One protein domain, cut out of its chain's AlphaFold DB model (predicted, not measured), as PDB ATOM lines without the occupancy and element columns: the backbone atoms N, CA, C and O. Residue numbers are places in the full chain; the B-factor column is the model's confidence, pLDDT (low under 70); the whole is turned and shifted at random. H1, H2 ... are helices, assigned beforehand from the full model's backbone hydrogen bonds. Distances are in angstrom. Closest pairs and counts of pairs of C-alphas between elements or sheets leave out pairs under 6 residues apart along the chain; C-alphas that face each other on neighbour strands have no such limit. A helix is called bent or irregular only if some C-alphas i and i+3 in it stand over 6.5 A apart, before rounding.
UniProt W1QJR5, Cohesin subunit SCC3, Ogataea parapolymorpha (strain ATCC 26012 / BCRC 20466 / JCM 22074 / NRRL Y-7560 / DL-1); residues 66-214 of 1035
ATOM      1  N   ASP A  66     203.187 135.117 139.903       69.44
ATOM      2  CA  ASP A  66     202.760 134.742 141.263       69.44
ATOM      3  C   ASP A  66     201.248 134.475 141.409       69.44
ATOM      4  O   ASP A  66     200.791 133.953 142.426       69.44
ATOM      5  N   GLN A  67     200.441 134.877 140.423       68.50
ATOM      6  CA  GLN A  67     198.987 134.688 140.422       68.50
ATOM      7  C   GLN A  67     198.558 133.383 139.729       68.50
ATOM      8  O   GLN A  67     197.362 133.079 139.698       68.50
ATOM      9  N   LEU A  68     199.501 132.625 139.162       71.62
ATOM     10  CA  LEU A  68     199.259 131.328 138.532       71.62
ATOM     11  C   LEU A  68     199.384 130.202 139.572       71.62
ATOM     12  O   LEU A  68     200.463 129.924 140.091       71.62
ATOM     13  N   GLU A  69     198.272 129.524 139.872       59.09
ATOM     14  CA  GLU A  69     198.289 128.307 140.695       59.09
ATOM     15  C   GLU A  69     199.038 127.183 139.945       59.09
ATOM     16  O   GLU A  69     198.693 126.873 138.806       59.09
ATOM     17  N   ASN A  70     200.035 126.558 140.591       63.44
ATOM     18  CA  ASN A  70     200.922 125.520 140.024       63.44
ATOM     19  C   ASN A  70     201.788 125.983 138.841       63.44
ATOM     20  O   ASN A  70     201.970 125.247 137.870       63.44
ATOM     21  N   PHE A  71     202.325 127.198 138.919       66.75
ATOM     22  CA  PHE A  71     203.279 127.698 137.938       66.75
ATOM     23  C   PHE A  71     204.538 126.820 137.868       66.75
ATOM     24  O   PHE A  71     205.261 126.686 138.855       66.75
ATOM     25  N   GLN A  72     204.799 126.244 136.696       71.19
ATOM     26  CA  GLN A  72     206.106 125.705 136.327       71.19
ATOM     27  C   GLN A  72     206.718 126.664 135.312       71.19
ATOM     28  O   GLN A  72     206.075 126.997 134.311       71.19
ATOM     29  N   GLU A  73     207.917 127.159 135.616       82.81
ATOM     30  CA  GLU A  73     208.631 128.041 134.701       82.81
ATOM     31  C   GLU A  73     209.135 127.254 133.490       82.81
ATOM     32  O   GLU A  73     209.353 126.043 133.555       82.81
ATOM     33  N   ASN A  74     209.295 127.943 132.363       90.94
ATOM     34  CA  ASN A  74     209.924 127.348 131.201       90.94
ATOM     35  C   ASN A  74     211.429 127.113 131.471       90.94
ATOM     36  O   ASN A  74     212.143 128.075 131.776       90.94
ATOM     37  N   PRO A  75     211.935 125.876 131.306       90.62
ATOM     38  CA  PRO A  75     213.301 125.522 131.693       90.62
ATOM     39  C   PRO A  75     214.363 126.270 130.878       90.62
ATOM     40  O   PRO A  75     215.414 126.621 131.414       90.62
ATOM     41  N   ILE A  76     214.089 126.571 129.603       94.44
ATOM     42  CA  ILE A  76     215.006 127.320 128.733       94.44
ATOM     43  C   ILE A  76     215.129 128.764 129.237       94.44
ATOM     44  O   ILE A  76     216.236 129.270 129.413       94.44
ATOM     45  N   PHE A  77     214.001 129.427 129.518       92.06
ATOM     46  CA  PHE A  77     213.989 130.795 130.040       92.06
ATOM     47  C   PHE A  77     214.673 130.904 131.408       92.06
ATOM     48  O   PHE A  77     215.483 131.814 131.614       92.06
ATOM     49  N   GLU A  78     214.357 129.991 132.329       90.50
ATOM     50  CA  GLU A  78     214.956 129.946 133.666       90.50
ATOM     51  C   GLU A  78     216.473 129.787 133.562       90.50
ATOM     52  O   GLU A  78     217.220 130.617 134.080       90.50
ATOM     53  N   THR A  79     216.925 128.794 132.792       91.69
ATOM     54  CA  THR A  79     218.351 128.518 132.611       91.69
ATOM     55  C   THR A  79     219.062 129.729 132.010       91.69
ATOM     56  O   THR A  79     219.984 130.251 132.626       91.69
ATOM     57  N   LEU A  80     218.594 130.268 130.877       92.06
ATOM     58  CA  LEU A  80     219.225 131.421 130.214       92.06
ATOM     59  C   LEU A  80     219.174 132.718 131.040       92.06
ATOM     60  O   LEU A  80     219.947 133.649 130.784       92.06
ATOM     61  N   SER A  81     218.291 132.807 132.037       87.38
ATOM     62  CA  SER A  81     218.247 133.944 132.961       87.38
ATOM     63  C   SER A  81     219.436 133.966 133.925       87.38
ATOM     64  O   SER A  81     219.777 135.040 134.419       87.38
ATOM     65  N   HIS A  82     220.112 132.840 134.158       85.44
ATOM     66  CA  HIS A  82     221.324 132.781 134.975       85.44
ATOM     67  C   HIS A  82     222.583 133.182 134.184       85.44
ATOM     68  O   HIS A  82     222.635 133.083 132.959       85.44
ATOM     69  N   ALA A  83     223.598 133.700 134.885       76.94
ATOM     70  CA  ALA A  83     224.821 134.215 134.258       76.94
ATOM     71  C   ALA A  83     225.815 133.108 133.855       76.94
ATOM     72  O   ALA A  83     226.489 133.244 132.837       76.94
ATOM     73  N   GLU A  84     225.889 132.022 134.627       80.31
ATOM     74  CA  GLU A  84     226.793 130.886 134.406       80.31
ATOM     75  C   GLU A  84     226.010 129.713 133.805       80.31
ATOM     76  O   GLU A  84     225.452 128.888 134.526       80.31
ATOM     77  N   VAL A  85     225.909 129.672 132.475       84.69
ATOM     78  CA  VAL A  85     225.111 128.675 131.746       84.69
ATOM     79  C   VAL A  85     225.933 128.078 130.613       84.69
ATOM     80  O   VAL A  85     226.492 128.813 129.800       84.69
ATOM     81  N   ALA A  86     225.945 126.749 130.513       91.25
ATOM     82  CA  ALA A  86     226.460 126.037 129.350       91.25
ATOM     83  C   ALA A  86     225.397 126.029 128.235       91.25
ATOM     84  O   ALA A  86     224.608 125.095 128.105       91.25
ATOM     85  N   VAL A  87     225.348 127.106 127.442       94.56
ATOM     86  CA  VAL A  87     224.310 127.314 126.412       94.56
ATOM     87  C   VAL A  87     224.296 126.191 125.363       94.56
ATOM     88  O   VAL A  87     223.224 125.764 124.944       94.56
ATOM     89  N   ALA A  88     225.467 125.669 124.992       94.62
ATOM     90  CA  ALA A  88     225.590 124.554 124.052       94.62
ATOM     91  C   ALA A  88     224.987 123.242 124.589       94.62
ATOM     92  O   ALA A  88     224.312 122.531 123.851       94.62
ATOM     93  N   GLU A  89     225.172 122.938 125.880       94.69
ATOM     94  CA  GLU A  89     224.588 121.740 126.504       94.69
ATOM     95  C   GLU A  89     223.060 121.842 126.574       94.69
ATOM     96  O   GLU A  89     222.360 120.871 126.290       94.69
ATOM     97  N   LEU A  90     222.535 123.033 126.885       96.25
ATOM     98  CA  LEU A  90     221.095 123.297 126.866       96.25
ATOM     99  C   LEU A  90     220.506 123.132 125.457       96.25
ATOM    100  O   LEU A  90     219.431 122.556 125.306       96.25
ATOM    101  N   ALA A  91     221.203 123.625 124.431       96.44
ATOM    102  CA  ALA A  91     220.789 123.492 123.037       96.44
ATOM    103  C   ALA A  91     220.767 122.031 122.571       96.44
ATOM    104  O   ALA A  91     219.769 121.601 121.997       96.44
ATOM    105  N   ALA A  92     221.819 121.262 122.874       95.19
ATOM    106  CA  ALA A  92     221.874 119.833 122.571       95.19
ATOM    107  C   ALA A  92     220.752 119.064 123.287       95.19
ATOM    108  O   ALA A  92     220.033 118.301 122.656       95.19
ATOM    109  N   SER A  93     220.519 119.344 124.575       95.25
ATOM    110  CA  SER A  93     219.434 118.705 125.329       95.25
ATOM    111  C   SER A  93     218.043 119.036 124.777       95.25
ATOM    112  O   SER A  93     217.160 118.180 124.821       95.25
ATOM    113  N   TRP A  94     217.814 120.263 124.301       96.44
ATOM    114  CA  TRP A  94     216.544 120.629 123.666       96.44
ATOM    115  C   TRP A  94     216.369 119.933 122.312       96.44
ATOM    116  O   TRP A  94     215.260 119.539 121.959       96.44
ATOM    117  N   LEU A  95     217.460 119.759 121.565       95.62
ATOM    118  CA  LEU A  95     217.453 119.064 120.284       95.62
ATOM    119  C   LEU A  95     217.168 117.563 120.450       95.62
ATOM    120  O   LEU A  95     216.321 117.035 119.735       95.62
ATOM    121  N   ASP A  96     217.759 116.916 121.458       94.88
ATOM    122  CA  ASP A  96     217.437 115.528 121.815       94.88
ATOM    123  C   ASP A  96     215.934 115.390 122.164       94.88
ATOM    124  O   ASP A  96     215.257 114.467 121.711       94.88
ATOM    125  N   GLN A  97     215.362 116.357 122.901       94.44
ATOM    126  CA  GLN A  97     213.918 116.402 123.186       94.44
ATOM    127  C   GLN A  97     213.082 116.572 121.906       94.44
ATOM    128  O   GLN A  97     211.975 116.038 121.819       94.44
ATOM    129  N   PHE A  98     213.578 117.314 120.914       95.19
ATOM    130  CA  PHE A  98     212.897 117.482 119.633       95.19
ATOM    131  C   PHE A  98     212.841 116.169 118.842       95.19
ATOM    132  O   PHE A  98     211.789 115.849 118.289       95.19
ATOM    133  N   GLU A  99     213.919 115.381 118.832       93.62
ATOM    134  CA  GLU A  99     213.913 114.049 118.210       93.62
ATOM    135  C   GLU A  99     212.961 113.073 118.921       93.62
ATOM    136  O   GLU A  99     212.293 112.271 118.265       93.62
ATOM    137  N   GLU A 100     212.853 113.159 120.253       94.25
ATOM    138  CA  GLU A 100     211.923 112.337 121.035       94.25
ATOM    139  C   GLU A 100     210.449 112.746 120.838       94.25
ATOM    140  O   GLU A 100     209.581 111.890 120.633       94.25
ATOM    141  N   ASP A 101     210.144 114.046 120.922       94.69
ATOM    142  CA  ASP A 101     208.786 114.597 120.850       94.69
ATOM    143  C   ASP A 101     208.769 116.038 120.309       94.69
ATOM    144  O   ASP A 101     208.684 117.022 121.055       94.69
ATOM    145  N   LYS A 102     208.771 116.150 118.973       93.12
ATOM    146  CA  LYS A 102     208.803 117.412 118.207       93.12
ATOM    147  C   LYS A 102     207.852 118.481 118.758       93.12
ATOM    148  O   LYS A 102     208.233 119.636 118.946       93.12
ATOM    149  N   TYR A 103     206.607 118.111 119.062       94.06
ATOM    150  CA  TYR A 103     205.591 119.065 119.515       94.06
ATOM    151  C   TYR A 103     205.808 119.532 120.955       94.06
ATOM    152  O   TYR A 103     205.485 120.674 121.278       94.06
ATOM    153  N   ASP A 104     206.346 118.688 121.837       94.12
ATOM    154  CA  ASP A 104     206.641 119.117 123.205       94.12
ATOM    155  C   ASP A 104     207.853 120.062 123.244       94.12
ATOM    156  O   ASP A 104     207.794 121.108 123.895       94.12
ATOM    157  N   ALA A 105     208.883 119.779 122.439       94.81
ATOM    158  CA  ALA A 105     210.039 120.660 122.270       94.81
ATOM    159  C   ALA A 105     209.660 122.024 121.658       94.81
ATOM    160  O   ALA A 105     210.076 123.071 122.166       94.81
ATOM    161  N   VAL A 106     208.815 122.048 120.615       94.81
ATOM    162  CA  VAL A 106     208.301 123.295 120.008       94.81
ATOM    163  C   VAL A 106     207.452 124.094 121.001       94.81
ATOM    164  O   VAL A 106     207.584 125.317 121.075       94.81
ATOM    165  N   LYS A 107     206.623 123.426 121.815       94.69
ATOM    166  CA  LYS A 107     205.884 124.064 122.917       94.69
ATOM    167  C   LYS A 107     206.847 124.745 123.896       94.69
ATOM    168  O   LYS A 107     206.595 125.886 124.283       94.69
ATOM    169  N   ASP A 108     207.945 124.094 124.276       95.12
ATOM    170  CA  ASP A 108     208.932 124.690 125.184       95.12
ATOM    171  C   ASP A 108     209.700 125.854 124.549       95.12
ATOM    172  O   ASP A 108     209.897 126.872 125.215       95.12
ATOM    173  N   MET A 109     210.039 125.775 123.261       95.62
ATOM    174  CA  MET A 109     210.632 126.895 122.521       95.62
ATOM    175  C   MET A 109     209.676 128.095 122.446       95.62
ATOM    176  O   MET A 109     210.067 129.232 122.716       95.62
ATOM    177  N   LEU A 110     208.396 127.871 122.137       95.38
ATOM    178  CA  LEU A 110     207.404 128.946 122.106       95.38
ATOM    179  C   LEU A 110     207.195 129.566 123.483       95.38
ATOM    180  O   LEU A 110     207.202 130.787 123.616       95.38
ATOM    181  N   ASN A 111     207.058 128.743 124.520       95.25
ATOM    182  CA  ASN A 111     206.907 129.219 125.890       95.25
ATOM    183  C   ASN A 111     208.127 130.023 126.357       95.25
ATOM    184  O   ASN A 111     207.949 131.045 127.024       95.25
ATOM    185  N   PHE A 112     209.340 129.645 125.945       95.62
ATOM    186  CA  PHE A 112     210.541 130.459 126.130       95.62
ATOM    187  C   PHE A 112     210.386 131.855 125.511       95.62
ATOM    188  O   PHE A 112     210.606 132.855 126.198       95.62
ATOM    189  N   VAL A 113     209.943 131.951 124.252       95.31
ATOM    190  CA  VAL A 113     209.719 133.246 123.580       95.31
ATOM    191  C   VAL A 113     208.667 134.080 124.313       95.31
ATOM    192  O   VAL A 113     208.871 135.276 124.541       95.31
ATOM    193  N   LEU A 114     207.560 133.462 124.735       94.56
ATOM    194  CA  LEU A 114     206.502 134.136 125.495       94.56
ATOM    195  C   LEU A 114     207.037 134.706 126.815       94.56
ATOM    196  O   LEU A 114     206.761 135.865 127.137       94.56
ATOM    197  N   ARG A 115     207.860 133.944 127.541       91.44
ATOM    198  CA  ARG A 115     208.497 134.395 128.787       91.44
ATOM    199  C   ARG A 115     209.534 135.483 128.567       91.44
ATOM    200  O   ARG A 115     209.518 136.483 129.281       91.44
ATOM    201  N   ALA A 116     210.344 135.373 127.518       92.12
ATOM    202  CA  ALA A 116     211.281 136.417 127.115       92.12
ATOM    203  C   ALA A 116     210.579 137.757 126.794       92.12
ATOM    204  O   ALA A 116     211.196 138.821 126.911       92.12
ATOM    205  N   CYS A 117     209.286 137.709 126.443       91.62
ATOM    206  CA  CYS A 117     208.409 138.865 126.226       91.62
ATOM    207  C   CYS A 117     207.682 139.373 127.485       91.62
ATOM    208  O   CYS A 117     207.104 140.463 127.444       91.62
ATOM    209  N   GLY A 118     207.675 138.601 128.575       89.06
ATOM    210  CA  GLY A 118     206.884 138.877 129.780       89.06
ATOM    211  C   GLY A 118     205.442 138.383 129.742       89.06
ATOM    212  O   GLY A 118     204.642 138.753 130.606       89.06
ATOM    213  N   CYS A 119     205.076 137.582 128.741       90.56
ATOM    214  CA  CYS A 119     203.743 137.008 128.652       90.56
ATOM    215  C   CYS A 119     203.592 135.911 129.710       90.56
ATOM    216  O   CYS A 119     204.389 134.972 129.756       90.56
ATOM    217  N   VAL A 120     202.561 136.015 130.555       87.50
ATOM    218  CA  VAL A 120     202.263 134.986 131.571       87.50
ATOM    219  C   VAL A 120     201.523 133.780 130.988       87.50
ATOM    220  O   VAL A 120     201.575 132.687 131.553       87.50
ATOM    221  N   THR A 121     200.872 133.957 129.841       86.38
ATOM    222  CA  THR A 121     200.147 132.889 129.145       86.38
ATOM    223  C   THR A 121     201.139 131.964 128.452       86.38
ATOM    224  O   THR A 121     202.028 132.441 127.756       86.38
ATOM    225  N   LEU A 122     200.974 130.655 128.643       88.00
ATOM    226  CA  LEU A 122     201.754 129.618 127.975       88.00
ATOM    227  C   LEU A 122     200.857 128.767 127.082       88.00
ATOM    228  O   LEU A 122     199.661 128.638 127.348       88.00
ATOM    229  N   VAL A 123     201.469 128.159 126.073       91.88
ATOM    230  CA  VAL A 123     200.857 127.134 125.229       91.88
ATOM    231  C   VAL A 123     201.124 125.740 125.780       91.88
ATOM    232  O   VAL A 123     202.135 125.481 126.441       91.88
ATOM    233  N   ALA A 124     200.204 124.829 125.496       92.12
ATOM    234  CA  ALA A 124     200.323 123.410 125.770       92.12
ATOM    235  C   ALA A 124     200.625 122.628 124.483       92.12
ATOM    236  O   ALA A 124     200.442 123.110 123.368       92.12
ATOM    237  N   LYS A 125     201.042 121.366 124.633       92.94
ATOM    238  CA  LYS A 125     201.418 120.495 123.507       92.94
ATOM    239  C   LYS A 125     200.343 120.398 122.410       92.94
ATOM    240  O   LYS A 125     200.661 120.362 121.230       92.94
ATOM    241  N   HIS A 126     199.067 120.351 122.790       92.00
ATOM    242  CA  HIS A 126     197.965 120.233 121.829       92.00
ATOM    243  C   HIS A 126     197.728 121.510 121.014       92.00
ATOM    244  O   HIS A 126     197.212 121.408 119.905       92.00
ATOM    245  N   ASP A 127     198.134 122.672 121.532       91.81
ATOM    246  CA  ASP A 127     198.036 123.949 120.821       91.81
ATOM    247  C   ASP A 127     199.046 124.004 119.668       91.81
ATOM    248  O   ASP A 127     198.778 124.610 118.636       91.81
ATOM    249  N   VAL A 128     200.192 123.325 119.819       93.12
ATOM    250  CA  VAL A 128     201.277 123.328 118.824       93.12
ATOM    251  C   VAL A 128     201.298 122.111 117.900       93.12
ATOM    252  O   VAL A 128     202.056 122.081 116.934       93.12
ATOM    253  N   ALA A 129     200.454 121.113 118.174       91.00
ATOM    254  CA  ALA A 129     200.394 119.866 117.412       91.00
ATOM    255  C   ALA A 129     199.946 120.062 115.952       91.00
ATOM    256  O   ALA A 129     200.276 119.247 115.095       91.00
ATOM    257  N   ASN A 130     199.190 121.128 115.666       92.12
ATOM    258  CA  ASN A 130     198.754 121.477 114.318       92.12
ATOM    259  C   ASN A 130     199.370 122.812 113.875       92.12
ATOM    260  O   ASN A 130     198.897 123.886 114.256       92.12
ATOM    261  N   ALA A 131     200.410 122.742 113.044       90.69
ATOM    262  CA  ALA A 131     201.130 123.913 112.541       90.69
ATOM    263  C   ALA A 131     200.245 124.841 111.681       90.69
ATOM    264  O   ALA A 131     200.422 126.063 111.711       90.69
ATOM    265  N   ASP A 132     199.225 124.295 111.006       91.81
ATOM    266  CA  ASP A 132     198.267 125.077 110.211       91.81
ATOM    267  C   ASP A 132     197.454 126.055 111.070       91.81
ATOM    268  O   ASP A 132     197.055 127.112 110.585       91.81
ATOM    269  N   SER A 133     197.241 125.733 112.353       92.88
ATOM    270  CA  SER A 133     196.545 126.601 113.318       92.88
ATOM    271  C   SER A 133     197.463 127.588 114.047       92.88
ATOM    272  O   SER A 133     197.071 128.188 115.053       92.88
ATOM    273  N   SER A 134     198.703 127.758 113.579       94.44
ATOM    274  CA  SER A 134     199.686 128.645 114.211       94.44
ATOM    275  C   SER A 134     199.197 130.089 114.319       94.44
ATOM    276  O   SER A 134     199.351 130.721 115.364       94.44
ATOM    277  N   LYS A 135     198.537 130.610 113.279       93.69
ATOM    278  CA  LYS A 135     198.015 131.986 113.257       93.69
ATOM    279  C   LYS A 135     196.876 132.188 114.251       93.69
ATOM    280  O   LYS A 135     196.861 133.194 114.957       93.69
ATOM    281  N   GLU A 136     195.942 131.245 114.320       94.94
ATOM    282  CA  GLU A 136     194.819 131.270 115.258       94.94
ATOM    283  C   GLU A 136     195.326 131.192 116.699       94.94
ATOM    284  O   GLU A 136     194.949 132.013 117.534       94.94
ATOM    285  N   THR A 137     196.258 130.275 116.964       94.94
ATOM    286  CA  THR A 137     196.873 130.100 118.285       94.94
ATOM    287  C   THR A 137     197.607 131.368 118.723       94.94
ATOM    288  O   THR A 137     197.395 131.870 119.828       94.94
ATOM    289  N   VAL A 138     198.415 131.966 117.840       94.50
ATOM    290  CA  VAL A 138     199.097 133.241 118.118       94.50
ATOM    291  C   VAL A 138     198.103 134.378 118.358       94.50
ATOM    292  O   VAL A 138     198.331 135.204 119.244       94.50
ATOM    293  N   ALA A 139     196.983 134.426 117.632       94.00
ATOM    294  CA  ALA A 139     195.945 135.430 117.857       94.00
ATOM    295  C   ALA A 139     195.288 135.284 119.242       94.00
ATOM    296  O   ALA A 139     195.019 136.288 119.909       94.00
ATOM    297  N   GLU A 140     195.075 134.053 119.713       93.56
ATOM    298  CA  GLU A 140     194.580 133.790 121.067       93.56
ATOM    299  C   GLU A 140     195.589 134.216 122.140       93.56
ATOM    300  O   GLU A 140     195.214 134.913 123.090       93.56
ATOM    301  N   ILE A 141     196.872 133.877 121.964       93.19
ATOM    302  CA  ILE A 141     197.959 134.318 122.852       93.19
ATOM    303  C   ILE A 141     198.019 135.841 122.901       93.19
ATOM    304  O   ILE A 141     198.063 136.416 123.987       93.19
ATOM    305  N   GLN A 142     197.974 136.506 121.746       92.69
ATOM    306  CA  GLN A 142     197.983 137.961 121.663       92.69
ATOM    307  C   GLN A 142     196.802 138.559 122.437       92.69
ATOM    308  O   GLN A 142     196.998 139.443 123.266       92.69
ATOM    309  N   ALA A 143     195.587 138.041 122.237       92.62
ATOM    310  CA  ALA A 143     194.398 138.522 122.937       92.62
ATOM    311  C   ALA A 143     194.444 138.271 124.456       92.62
ATOM    312  O   ALA A 143     193.749 138.951 125.219       92.62
ATOM    313  N   MET A 144     195.201 137.270 124.911       90.19
ATOM    314  CA  MET A 144     195.461 137.029 126.331       90.19
ATOM    315  C   MET A 144     196.546 137.961 126.871       90.19
ATOM    316  O   MET A 144     196.364 138.531 127.946       90.19
ATOM    317  N   PHE A 145     197.616 138.184 126.111       91.38
ATOM    318  CA  PHE A 145     198.712 139.065 126.494       91.38
ATOM    319  C   PHE A 145     198.277 140.537 126.548       91.38
ATOM    320  O   PHE A 145     198.607 141.238 127.494       91.38
ATOM    321  N   GLU A 146     197.426 140.992 125.623       88.94
ATOM    322  CA  GLU A 146     196.838 142.343 125.640       88.94
ATOM    323  C   GLU A 146     195.957 142.607 126.876       88.94
ATOM    324  O   GLU A 146     195.780 143.752 127.289       88.94
ATOM    325  N   LYS A 147     195.390 141.555 127.483       88.88
ATOM    326  CA  LYS A 147     194.605 141.669 128.724       88.88
ATOM    327  C   LYS A 147     195.483 141.721 129.973       88.88
ATOM    328  O   LYS A 147     194.963 142.041 131.042       88.88
ATOM    329  N   GLN A 148     196.767 141.390 129.852       87.19
ATOM    330  CA  GLN A 148     197.723 141.440 130.946       87.19
ATOM    331  C   GLN A 148     198.052 142.906 131.256       87.19
ATOM    332  O   GLN A 148     198.580 143.633 130.419       87.19
ATOM    333  N   GLY A 149     197.728 143.361 132.468       79.25
ATOM    334  CA  GLY A 149     197.865 144.777 132.835       79.25
ATOM    335  C   GLY A 149     199.309 145.266 133.011       79.25
ATOM    336  O   GLY A 149     199.559 146.466 132.929       79.25
ATOM    337  N   SER A 150     200.255 144.361 133.272       81.75
ATOM    338  CA  SER A 150     201.673 144.670 133.479       81.75
ATOM    339  C   SER A 150     202.547 143.488 133.074       81.75
ATOM    340  O   SER A 150     202.212 142.348 133.393       81.75
ATOM    341  N   HIS A 151     203.680 143.751 132.430       84.50
ATOM    342  CA  HIS A 151     204.676 142.736 132.101       84.50
ATOM    343  C   HIS A 151     206.086 143.335 132.122       84.50
ATOM    344  O   HIS A 151     206.278 144.504 131.784       84.50
ATOM    345  N   GLU A 152     207.073 142.532 132.509       81.19
ATOM    346  CA  GLU A 152     208.491 142.867 132.357       81.19
ATOM    347  C   GLU A 152     208.984 142.295 131.031       81.19
ATOM    348  O   GLU A 152     208.576 141.204 130.656       81.19
ATOM    349  N   TYR A 153     209.837 143.016 130.298       85.50
ATOM    350  CA  TYR A 153     210.262 142.601 128.957       85.50
ATOM    351  C   TYR A 153     211.776 142.317 128.887       85.50
ATOM    352  O   TYR A 153     212.520 143.155 128.369       85.50
ATOM    353  N   PRO A 154     212.259 141.164 129.401       84.38
ATOM    354  CA  PRO A 154     213.688 140.852 129.505       84.38
ATOM    355  C   PRO A 154     214.465 141.034 128.198       84.38
ATOM    356  O   PRO A 154     215.511 141.685 128.182       84.38
ATOM    357  N   LEU A 155     213.935 140.514 127.086       86.50
ATOM    358  CA  LEU A 155     214.635 140.530 125.801       86.50
ATOM    359  C   LEU A 155     214.722 141.937 125.186       86.50
ATOM    360  O   LEU A 155     215.734 142.281 124.579       86.50
ATOM    361  N   GLY A 156     213.680 142.759 125.357       80.81
ATOM    362  CA  GLY A 156     213.647 144.126 124.831       80.81
ATOM    363  C   GLY A 156     214.317 145.171 125.721       80.81
ATOM    364  O   GLY A 156     214.739 146.206 125.210       80.81
ATOM    365  N   LEU A 157     214.430 144.917 127.030       73.94
ATOM    366  CA  LEU A 157     215.116 145.802 127.979       73.94
ATOM    367  C   LEU A 157     216.647 145.662 127.905       73.94
ATOM    368  O   LEU A 157     217.344 146.658 128.103       73.94
ATOM    369  N   ALA A 158     217.154 144.464 127.582       66.19
ATOM    370  CA  ALA A 158     218.571 144.158 127.344       66.19
ATOM    371  C   ALA A 158     219.534 144.888 128.317       66.19
ATOM    372  O   ALA A 158     219.306 144.909 129.529       66.19
ATOM    373  N   GLY A 159     220.591 145.530 127.799       63.03
ATOM    374  CA  GLY A 159     221.609 146.243 128.584       63.03
ATOM    375  C   GLY A 159     221.094 147.417 129.433       63.03
ATOM    376  O   GLY A 159     221.806 147.871 130.325       63.03
ATOM    377  N   ASN A 160     219.854 147.872 129.216       70.38
ATOM    378  CA  ASN A 160     219.207 148.925 130.007       70.38
ATOM    379  C   ASN A 160     218.382 148.370 131.181       70.38
ATOM    380  O   ASN A 160     217.731 149.131 131.903       70.38
ATOM    381  N   SER A 161     218.381 147.049 131.383       77.25
ATOM    382  CA  SER A 161     217.693 146.423 132.506       77.25
ATOM    383  C   SER A 161     218.346 146.779 133.846       77.25
ATOM    384  O   SER A 161     219.568 146.733 134.011       77.25
ATOM    385  N   LYS A 162     217.505 147.074 134.846       75.50
ATOM    386  CA  LYS A 162     217.931 147.203 136.250       75.50
ATOM    387  C   LYS A 162     218.281 145.850 136.872       75.50
ATOM    388  O   LYS A 162     219.006 145.811 137.861       75.50
ATOM    389  N   ASN A 163     217.781 144.756 136.299       79.00
ATOM    390  CA  ASN A 163     218.114 143.405 136.725       79.00
ATOM    391  C   ASN A 163     219.456 142.990 136.103       79.00
ATOM    392  O   ASN A 163     219.556 142.853 134.882       79.00
ATOM    393  N   ALA A 164     220.478 142.792 136.941       79.69
ATOM    394  CA  ALA A 164     221.830 142.436 136.504       79.69
ATOM    395  C   ALA A 164     221.850 141.160 135.647       79.69
ATOM    396  O   ALA A 164     222.559 141.110 134.643       79.69
ATOM    397  N   ASN A 165     220.995 140.188 135.975       78.75
ATOM    398  CA  ASN A 165     220.877 138.921 135.256       78.75
ATOM    399  C   ASN A 165     220.409 139.102 133.802       78.75
ATOM    400  O   ASN A 165     220.715 138.277 132.940       78.75
ATOM    401  N   TRP A 166     219.704 140.197 133.498       81.69
ATOM    402  CA  TRP A 166     219.120 140.449 132.178       81.69
ATOM    403  C   TRP A 166     219.977 141.303 131.248       81.69
ATOM    404  O   TRP A 166     219.637 141.438 130.075       81.69
ATOM    405  N   ARG A 167     221.103 141.841 131.731       83.88
ATOM    406  CA  ARG A 167     221.995 142.674 130.910       83.88
ATOM    407  C   ARG A 167     222.509 141.928 129.678       83.88
ATOM    408  O   ARG A 167     222.417 142.452 128.572       83.88
ATOM    409  N   ASP A 168     222.943 140.683 129.874       87.25
ATOM    410  CA  ASP A 168     223.468 139.806 128.816       87.25
ATOM    411  C   ASP A 168     222.461 138.745 128.344       87.25
ATOM    412  O   ASP A 168     222.791 137.886 127.527       87.25
ATOM    413  N   PHE A 169     221.214 138.799 128.822       90.31
ATOM    414  CA  PHE A 169     220.189 137.808 128.484       90.31
ATOM    415  C   PHE A 169     219.928 137.745 126.978       90.31
ATOM    416  O   PHE A 169     219.924 136.662 126.406       90.31
ATOM    417  N   LYS A 170     219.827 138.902 126.305       91.81
ATOM    418  CA  LYS A 170     219.699 138.952 124.839       91.81
ATOM    419  C   LYS A 170     220.825 138.181 124.149       91.81
ATOM    420  O   LYS A 170     220.542 137.398 123.254       91.81
ATOM    421  N   LYS A 171     222.079 138.372 124.574       92.19
ATOM    422  CA  LYS A 171     223.237 137.685 123.988       92.19
ATOM    423  C   LYS A 171     223.111 136.166 124.145       92.19
ATOM    424  O   LYS A 171     223.262 135.459 123.157       92.19
ATOM    425  N   ARG A 172     222.765 135.686 125.344       93.44
ATOM    426  CA  ARG A 172     222.581 134.250 125.614       93.44
ATOM    427  C   ARG A 172     221.411 133.639 124.838       93.44
ATOM    428  O   ARG A 172     221.527 132.517 124.373       93.44
ATOM    429  N   CYS A 173     220.314 134.373 124.637       94.38
ATOM    430  CA  CYS A 173     219.202 133.917 123.794       94.38
ATOM    431  C   CYS A 173     219.613 133.746 122.326       94.38
ATOM    432  O   CYS A 173     219.213 132.776 121.689       94.38
ATOM    433  N   LEU A 174     220.402 134.685 121.793       95.50
ATOM    434  CA  LEU A 174     220.923 134.584 120.428       95.50
ATOM    435  C   LEU A 174     221.898 133.410 120.289       95.50
ATOM    436  O   LEU A 174     221.814 132.655 119.327       95.50
ATOM    437  N   GLU A 175     222.777 133.233 121.276       95.88
ATOM    438  CA  GLU A 175     223.708 132.105 121.346       95.88
ATOM    439  C   GLU A 175     222.973 130.763 121.456       95.88
ATOM    440  O   GLU A 175     223.356 129.809 120.796       95.88
ATOM    441  N   PHE A 176     221.876 130.683 122.211       97.38
ATOM    442  CA  PHE A 176     221.071 129.463 122.299       97.38
ATOM    443  C   PHE A 176     220.512 129.042 120.937       97.38
ATOM    444  O   PHE A 176     220.677 127.893 120.540       97.38
ATOM    445  N   VAL A 177     219.912 129.974 120.191       97.00
ATOM    446  CA  VAL A 177     219.402 129.695 118.837       97.00
ATOM    447  C   VAL A 177     220.528 129.292 117.884       97.00
ATOM    448  O   VAL A 177     220.351 128.375 117.082       97.00
ATOM    449  N   ASP A 178     221.687 129.942 117.993       97.44
ATOM    450  CA  ASP A 178     222.877 129.582 117.221       97.44
ATOM    451  C   ASP A 178     223.318 128.138 117.502       97.44
ATOM    452  O   ASP A 178     223.453 127.332 116.581       97.44
ATOM    453  N   GLN A 179     223.449 127.773 118.777       97.62
ATOM    454  CA  GLN A 179     223.883 126.439 119.182       97.62
ATOM    455  C   GLN A 179     222.872 125.343 118.827       97.62
ATOM    456  O   GLN A 179     223.291 124.239 118.492       97.62
ATOM    457  N   VAL A 180     221.565 125.632 118.830       96.81
ATOM    458  CA  VAL A 180     220.535 124.671 118.387       96.81
ATOM    459  C   VAL A 180     220.758 124.268 116.928       96.81
ATOM    460  O   VAL A 180     220.771 123.080 116.612       96.81
ATOM    461  N   LEU A 181     220.974 125.235 116.030       96.62
ATOM    462  CA  LEU A 181     221.178 124.947 114.606       96.62
ATOM    463  C   LEU A 181     222.552 124.330 114.319       96.62
ATOM    464  O   LEU A 181     222.664 123.470 113.444       96.62
ATOM    465  N   VAL A 182     223.591 124.737 115.054       96.19
ATOM    466  CA  VAL A 182     224.923 124.119 114.949       96.19
ATOM    467  C   VAL A 182     224.862 122.649 115.370       96.19
ATOM    468  O   VAL A 182     225.289 121.793 114.598       96.19
ATOM    469  N   ALA A 183     224.259 122.342 116.523       95.44
ATOM    470  CA  ALA A 183     224.081 120.967 116.987       95.44
ATOM    471  C   ALA A 183     223.239 120.136 116.001       95.44
ATOM    472  O   ALA A 183     223.624 119.018 115.662       95.44
ATOM    473  N   ALA A 184     222.159 120.705 115.451       94.81
ATOM    474  CA  ALA A 184     221.328 120.040 114.441       94.81
ATOM    475  C   ALA A 184     222.092 119.736 113.146       94.81
ATOM    476  O   ALA A 184     221.895 118.684 112.537       94.81
ATOM    477  N   SER A 185     222.997 120.624 112.729       93.94
ATOM    478  CA  SER A 185     223.892 120.362 111.600       93.94
ATOM    479  C   SER A 185     224.915 119.264 111.918       93.94
ATOM    480  O   SER A 185     225.226 118.456 111.047       93.94
ATOM    481  N   GLU A 186     225.479 119.233 113.127       92.31
ATOM    482  CA  GLU A 186     226.477 118.230 113.529       92.31
ATOM    483  C   GLU A 186     225.883 116.824 113.671       92.31
ATOM    484  O   GLU A 186     226.529 115.844 113.290       92.31
ATOM    485  N   GLN A 187     224.653 116.728 114.181       90.81
ATOM    486  CA  GLN A 187     223.911 115.473 114.315       90.81
ATOM    487  C   GLN A 187     223.312 114.987 112.982       90.81
ATOM    488  O   GLN A 187     222.947 113.822 112.872       90.81
ATOM    489  N   GLY A 188     223.253 115.844 111.958       89.62
ATOM    490  CA  GLY A 188     222.703 115.518 110.638       89.62
ATOM    491  C   GLY A 188     221.210 115.812 110.483       89.62
ATOM    492  O   GLY A 188     220.747 115.903 109.349       89.62
ATOM    493  N   ILE A 189     220.494 116.066 111.585       90.94
ATOM    494  CA  ILE A 189     219.047 116.350 111.639       90.94
ATOM    495  C   ILE A 189     218.644 117.438 110.641       90.94
ATOM    496  O   ILE A 189     217.644 117.304 109.949       90.94
ATOM    497  N   LEU A 190     219.460 118.491 110.513       89.75
ATOM    498  CA  LEU A 190     219.188 119.629 109.627       89.75
ATOM    499  C   LEU A 190     219.110 119.259 108.131       89.75
ATOM    500  O   LEU A 190     218.621 120.058 107.338       89.75
ATOM    501  N   TYR A 191     219.647 118.100 107.738       88.62
ATOM    502  CA  TYR A 191     219.743 117.654 106.344       88.62
ATOM    503  C   TYR A 191     218.897 116.407 106.042       88.62
ATOM    504  O   TYR A 191     218.762 116.040 104.874       88.62
ATOM    505  N   GLU A 192     218.385 115.720 107.070       83.25
ATOM    506  CA  GLU A 192     217.593 114.493 106.916       83.25
ATOM    507  C   GLU A 192     216.120 114.786 106.605       83.25
ATOM    508  O   GLU A 192     215.550 114.151 105.712       83.25
ATOM    509  N   ASP A 193     215.521 115.752 107.311       76.88
ATOM    510  CA  ASP A 193     214.184 116.284 107.051       76.88
ATOM    511  C   ASP A 193     214.135 117.814 107.237       76.88
ATOM    512  O   ASP A 193     214.939 118.404 107.958       76.88
ATOM    513  N   ASP A 194     213.188 118.475 106.562       80.69
ATOM    514  CA  ASP A 194     213.003 119.932 106.660       80.69
ATOM    515  C   ASP A 194     212.198 120.332 107.922       80.69
ATOM    516  O   ASP A 194     211.931 121.513 108.162       80.69
ATOM    517  N   GLU A 195     211.802 119.363 108.759       89.44
ATOM    518  CA  GLU A 195     210.719 119.515 109.736       89.44
ATOM    519  C   GLU A 195     211.111 120.421 110.912       89.44
ATOM    520  O   GLU A 195     210.287 121.204 111.391       89.44
ATOM    521  N   LEU A 196     212.374 120.372 111.360       92.56
ATOM    522  CA  LEU A 196     212.878 121.247 112.429       92.56
ATOM    523  C   LEU A 196     212.756 122.727 112.051       92.56
ATOM    524  O   LEU A 196     212.189 123.525 112.805       92.56
ATOM    525  N   VAL A 197     213.292 123.103 110.889       93.00
ATOM    526  CA  VAL A 197     213.289 124.498 110.439       93.00
ATOM    527  C   VAL A 197     211.873 124.915 110.051       93.00
ATOM    528  O   VAL A 197     211.436 125.984 110.469       93.00
ATOM    529  N   GLU A 198     211.119 124.070 109.345       93.12
ATOM    530  CA  GLU A 198     209.743 124.368 108.937       93.12
ATOM    531  C   GLU A 198     208.830 124.650 110.142       93.12
ATOM    532  O   GLU A 198     208.115 125.661 110.156       93.12
ATOM    533  N   LEU A 199     208.882 123.823 111.195       94.75
ATOM    534  CA  LEU A 199     208.082 124.030 112.405       94.75
ATOM    535  C   LEU A 199     208.482 125.314 113.137       94.75
ATOM    536  O   LEU A 199     207.610 126.110 113.502       94.75
ATOM    537  N   LEU A 200     209.784 125.545 113.337       95.12
ATOM    538  CA  LEU A 200     210.269 126.755 114.003       95.12
ATOM    539  C   LEU A 200     209.884 128.015 113.220       95.12
ATOM    540  O   LEU A 200     209.370 128.969 113.807       95.12
ATOM    541  N   VAL A 201     210.067 128.016 111.899       95.12
ATOM    542  CA  VAL A 201     209.732 129.151 111.029       95.12
ATOM    543  C   VAL A 201     208.229 129.375 110.953       95.12
ATOM    544  O   VAL A 201     207.798 130.525 110.976       95.12
ATOM    545  N   THR A 202     207.409 128.323 110.942       96.19
ATOM    546  CA  THR A 202     205.945 128.457 110.949       96.19
ATOM    547  C   THR A 202     205.460 129.154 112.220       96.19
ATOM    548  O   THR A 202     204.719 130.142 112.164       96.19
ATOM    549  N   TRP A 203     205.921 128.687 113.379       97.00
ATOM    550  CA  TRP A 203     205.488 129.203 114.675       97.00
ATOM    551  C   TRP A 203     206.080 130.577 115.010       97.00
ATOM    552  O   TRP A 203     205.345 131.496 115.386       97.00
ATOM    553  N   LEU A 204     207.391 130.764 114.828       96.62
ATOM    554  CA  LEU A 204     208.036 132.064 115.028       96.62
ATOM    555  C   LEU A 204     207.585 133.073 113.964       96.62
ATOM    556  O   LEU A 204     207.313 134.229 114.289       96.62
ATOM    557  N   GLY A 205     207.412 132.634 112.717       95.88
ATOM    558  CA  GLY A 205     206.859 133.432 111.625       95.88
ATOM    559  C   GLY A 205     205.468 133.960 111.955       95.88
ATOM    560  O   GLY A 205     205.230 135.163 111.824       95.88
ATOM    561  N   ALA A 206     204.575 133.117 112.488       96.69
ATOM    562  CA  ALA A 206     203.263 133.552 112.968       96.69
ATOM    563  C   ALA A 206     203.379 134.625 114.068       96.69
ATOM    564  O   ALA A 206     202.723 135.669 113.975       96.69
ATOM    565  N   LEU A 207     204.271 134.448 115.051       96.00
ATOM    566  CA  LEU A 207     204.531 135.450 116.097       96.00
ATOM    567  C   LEU A 207     205.051 136.785 115.538       96.00
ATOM    568  O   LEU A 207     204.642 137.844 116.022       96.00
ATOM    569  N   THR A 208     205.857 136.770 114.467       96.50
ATOM    570  CA  THR A 208     206.349 138.006 113.822       96.50
ATOM    571  C   THR A 208     205.228 138.842 113.195       96.50
ATOM    572  O   THR A 208     205.437 140.005 112.847       96.50
ATOM    573  N   THR A 209     204.033 138.275 113.019       94.19
ATOM    574  CA  THR A 209     202.860 138.993 112.496       94.19
ATOM    575  C   THR A 209     201.951 139.544 113.593       94.19
ATOM    576  O   THR A 209     201.000 140.261 113.286       94.19
ATOM    577  N   SER A 210     202.252 139.269 114.869       94.19
ATOM    578  CA  SER A 210     201.456 139.746 116.000       94.19
ATOM    579  C   SER A 210     201.470 141.274 116.114       94.19
ATOM    580  O   SER A 210     202.498 141.934 115.927       94.19
ATOM    581  N   ASN A 211     200.337 141.857 116.517       92.50
ATOM    582  CA  ASN A 211     200.270 143.288 116.826       92.50
ATOM    583  C   ASN A 211     201.001 143.627 118.135       92.50
ATOM    584  O   ASN A 211     201.438 144.768 118.312       92.50
ATOM    585  N   ALA A 212     201.200 142.650 119.029       92.06
ATOM    586  CA  ALA A 212     201.942 142.849 120.266       92.06
ATOM    587  C   ALA A 212     203.433 143.066 119.969       92.06
ATOM    588  O   ALA A 212     204.153 142.147 119.576       92.06
ATOM    589  N   ARG A 213     203.906 144.297 120.201       93.06
ATOM    590  CA  ARG A 213     205.304 144.702 119.983       93.06
ATOM    591  C   ARG A 213     206.327 143.733 120.607       93.06
ATOM    592  O   ARG A 213     207.275 143.405 119.897       93.06
ATOM    593  N   PRO A 214     206.187 143.268 121.871       93.81
ATOM    594  CA  PRO A 214     207.184 142.379 122.469       93.81
ATOM    595  C   PRO A 214     207.299 141.045 121.729       93.81
ATOM    596  O   PRO A 214     208.406 140.655 121.371       93.81
TER     597      PRO A 214
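AT A GLANCE: This is residues 66 to 214 of the 1035 residues of the protein "Cohesin subunit SCC3" of Ogataea parapolymorpha (strain ATCC 26012 / BCRC 20466 / JCM 22074 / NRRL Y-7560 / DL-1) (UniProt W1QJR5). H3 forms the core of a crossed helical assembly, with H1, H2, H9 and short H4 packed round it; the longest helix, H7, crosses H2 on one side, and H5 packs on H9 on the opposite side. The 149 printed residues hold nine named helices, H1 to H9 in order, and no named strand: all helix. The whole is compact, radius of gyration of the C-alphas 15.2 A, spanning 44 by 36 by 29 A.

IN THESE COORDINATES: From residue 66 go to C-alpha 75 at (213.301, 125.522, 131.693), where H1 begins and runs to 81. Next find H2, residues 87 to 100, 20.2 A; H3, 102 to 116, 21.1 A; and H4, 125 to 128. H5, 131 to 145, 20.7 A, is irregular, C-alphas 132 and 135 being 7.6 A apart; so is H6, 154 to 160, with C-alphas 156 and 159 9.1 A apart. H7, 169 to 187, 26.7 A, precedes H8, 189 to 192, and H9, 195 to 207, 18.2 A, ending at (204.531, 135.450, 116.097).

HOW THE PARTS SIT: Look first at the hubs, H3 and H7, touching four helices each and near each other. The closest C-alphas of H3 and H1 are Phe 112 and Phe 77, 5.2 A. H2 and H3 form a hairpin, Phe 98 to Ala 105, 5.0 A. H3 touches H4 with residues 103 to 107 alone, Asp 104 to Lys 125, 5.4 A, and H9 with 106 to 110 alone, Val 106 to Leu 200, 7.2 A. H5 touches H9, Lys 135 to Ala 206, 5.5 A. H7 touches H2 at a steep tilt of 52 degrees, Ala 91 to Val 180, 4.8 A, and H6 with residues 169 to 170 alone, Leu 155 to Lys 170, 5.4 A. H8 only just touches H7 and H9, only at the corner, 3 pairs within 8 A each. H7 and H9 are apart. Every O i to N i+4 pair is within hydrogen-bond range in H1, H2, H3, H7 and H9, 9 of 11 in H5, and 1 of 3 in H6, with 1 of 4 O i to N i+3 pairs; H4 and H8 are too short.

THE WHOLE: The farthest C-alphas, Gly 149 and Glu 192, are 44.5 A apart. The printed part has no cut and no long link. Confidence is under 70 at residues 66 to 67, 69 to 71 and 158 to 159.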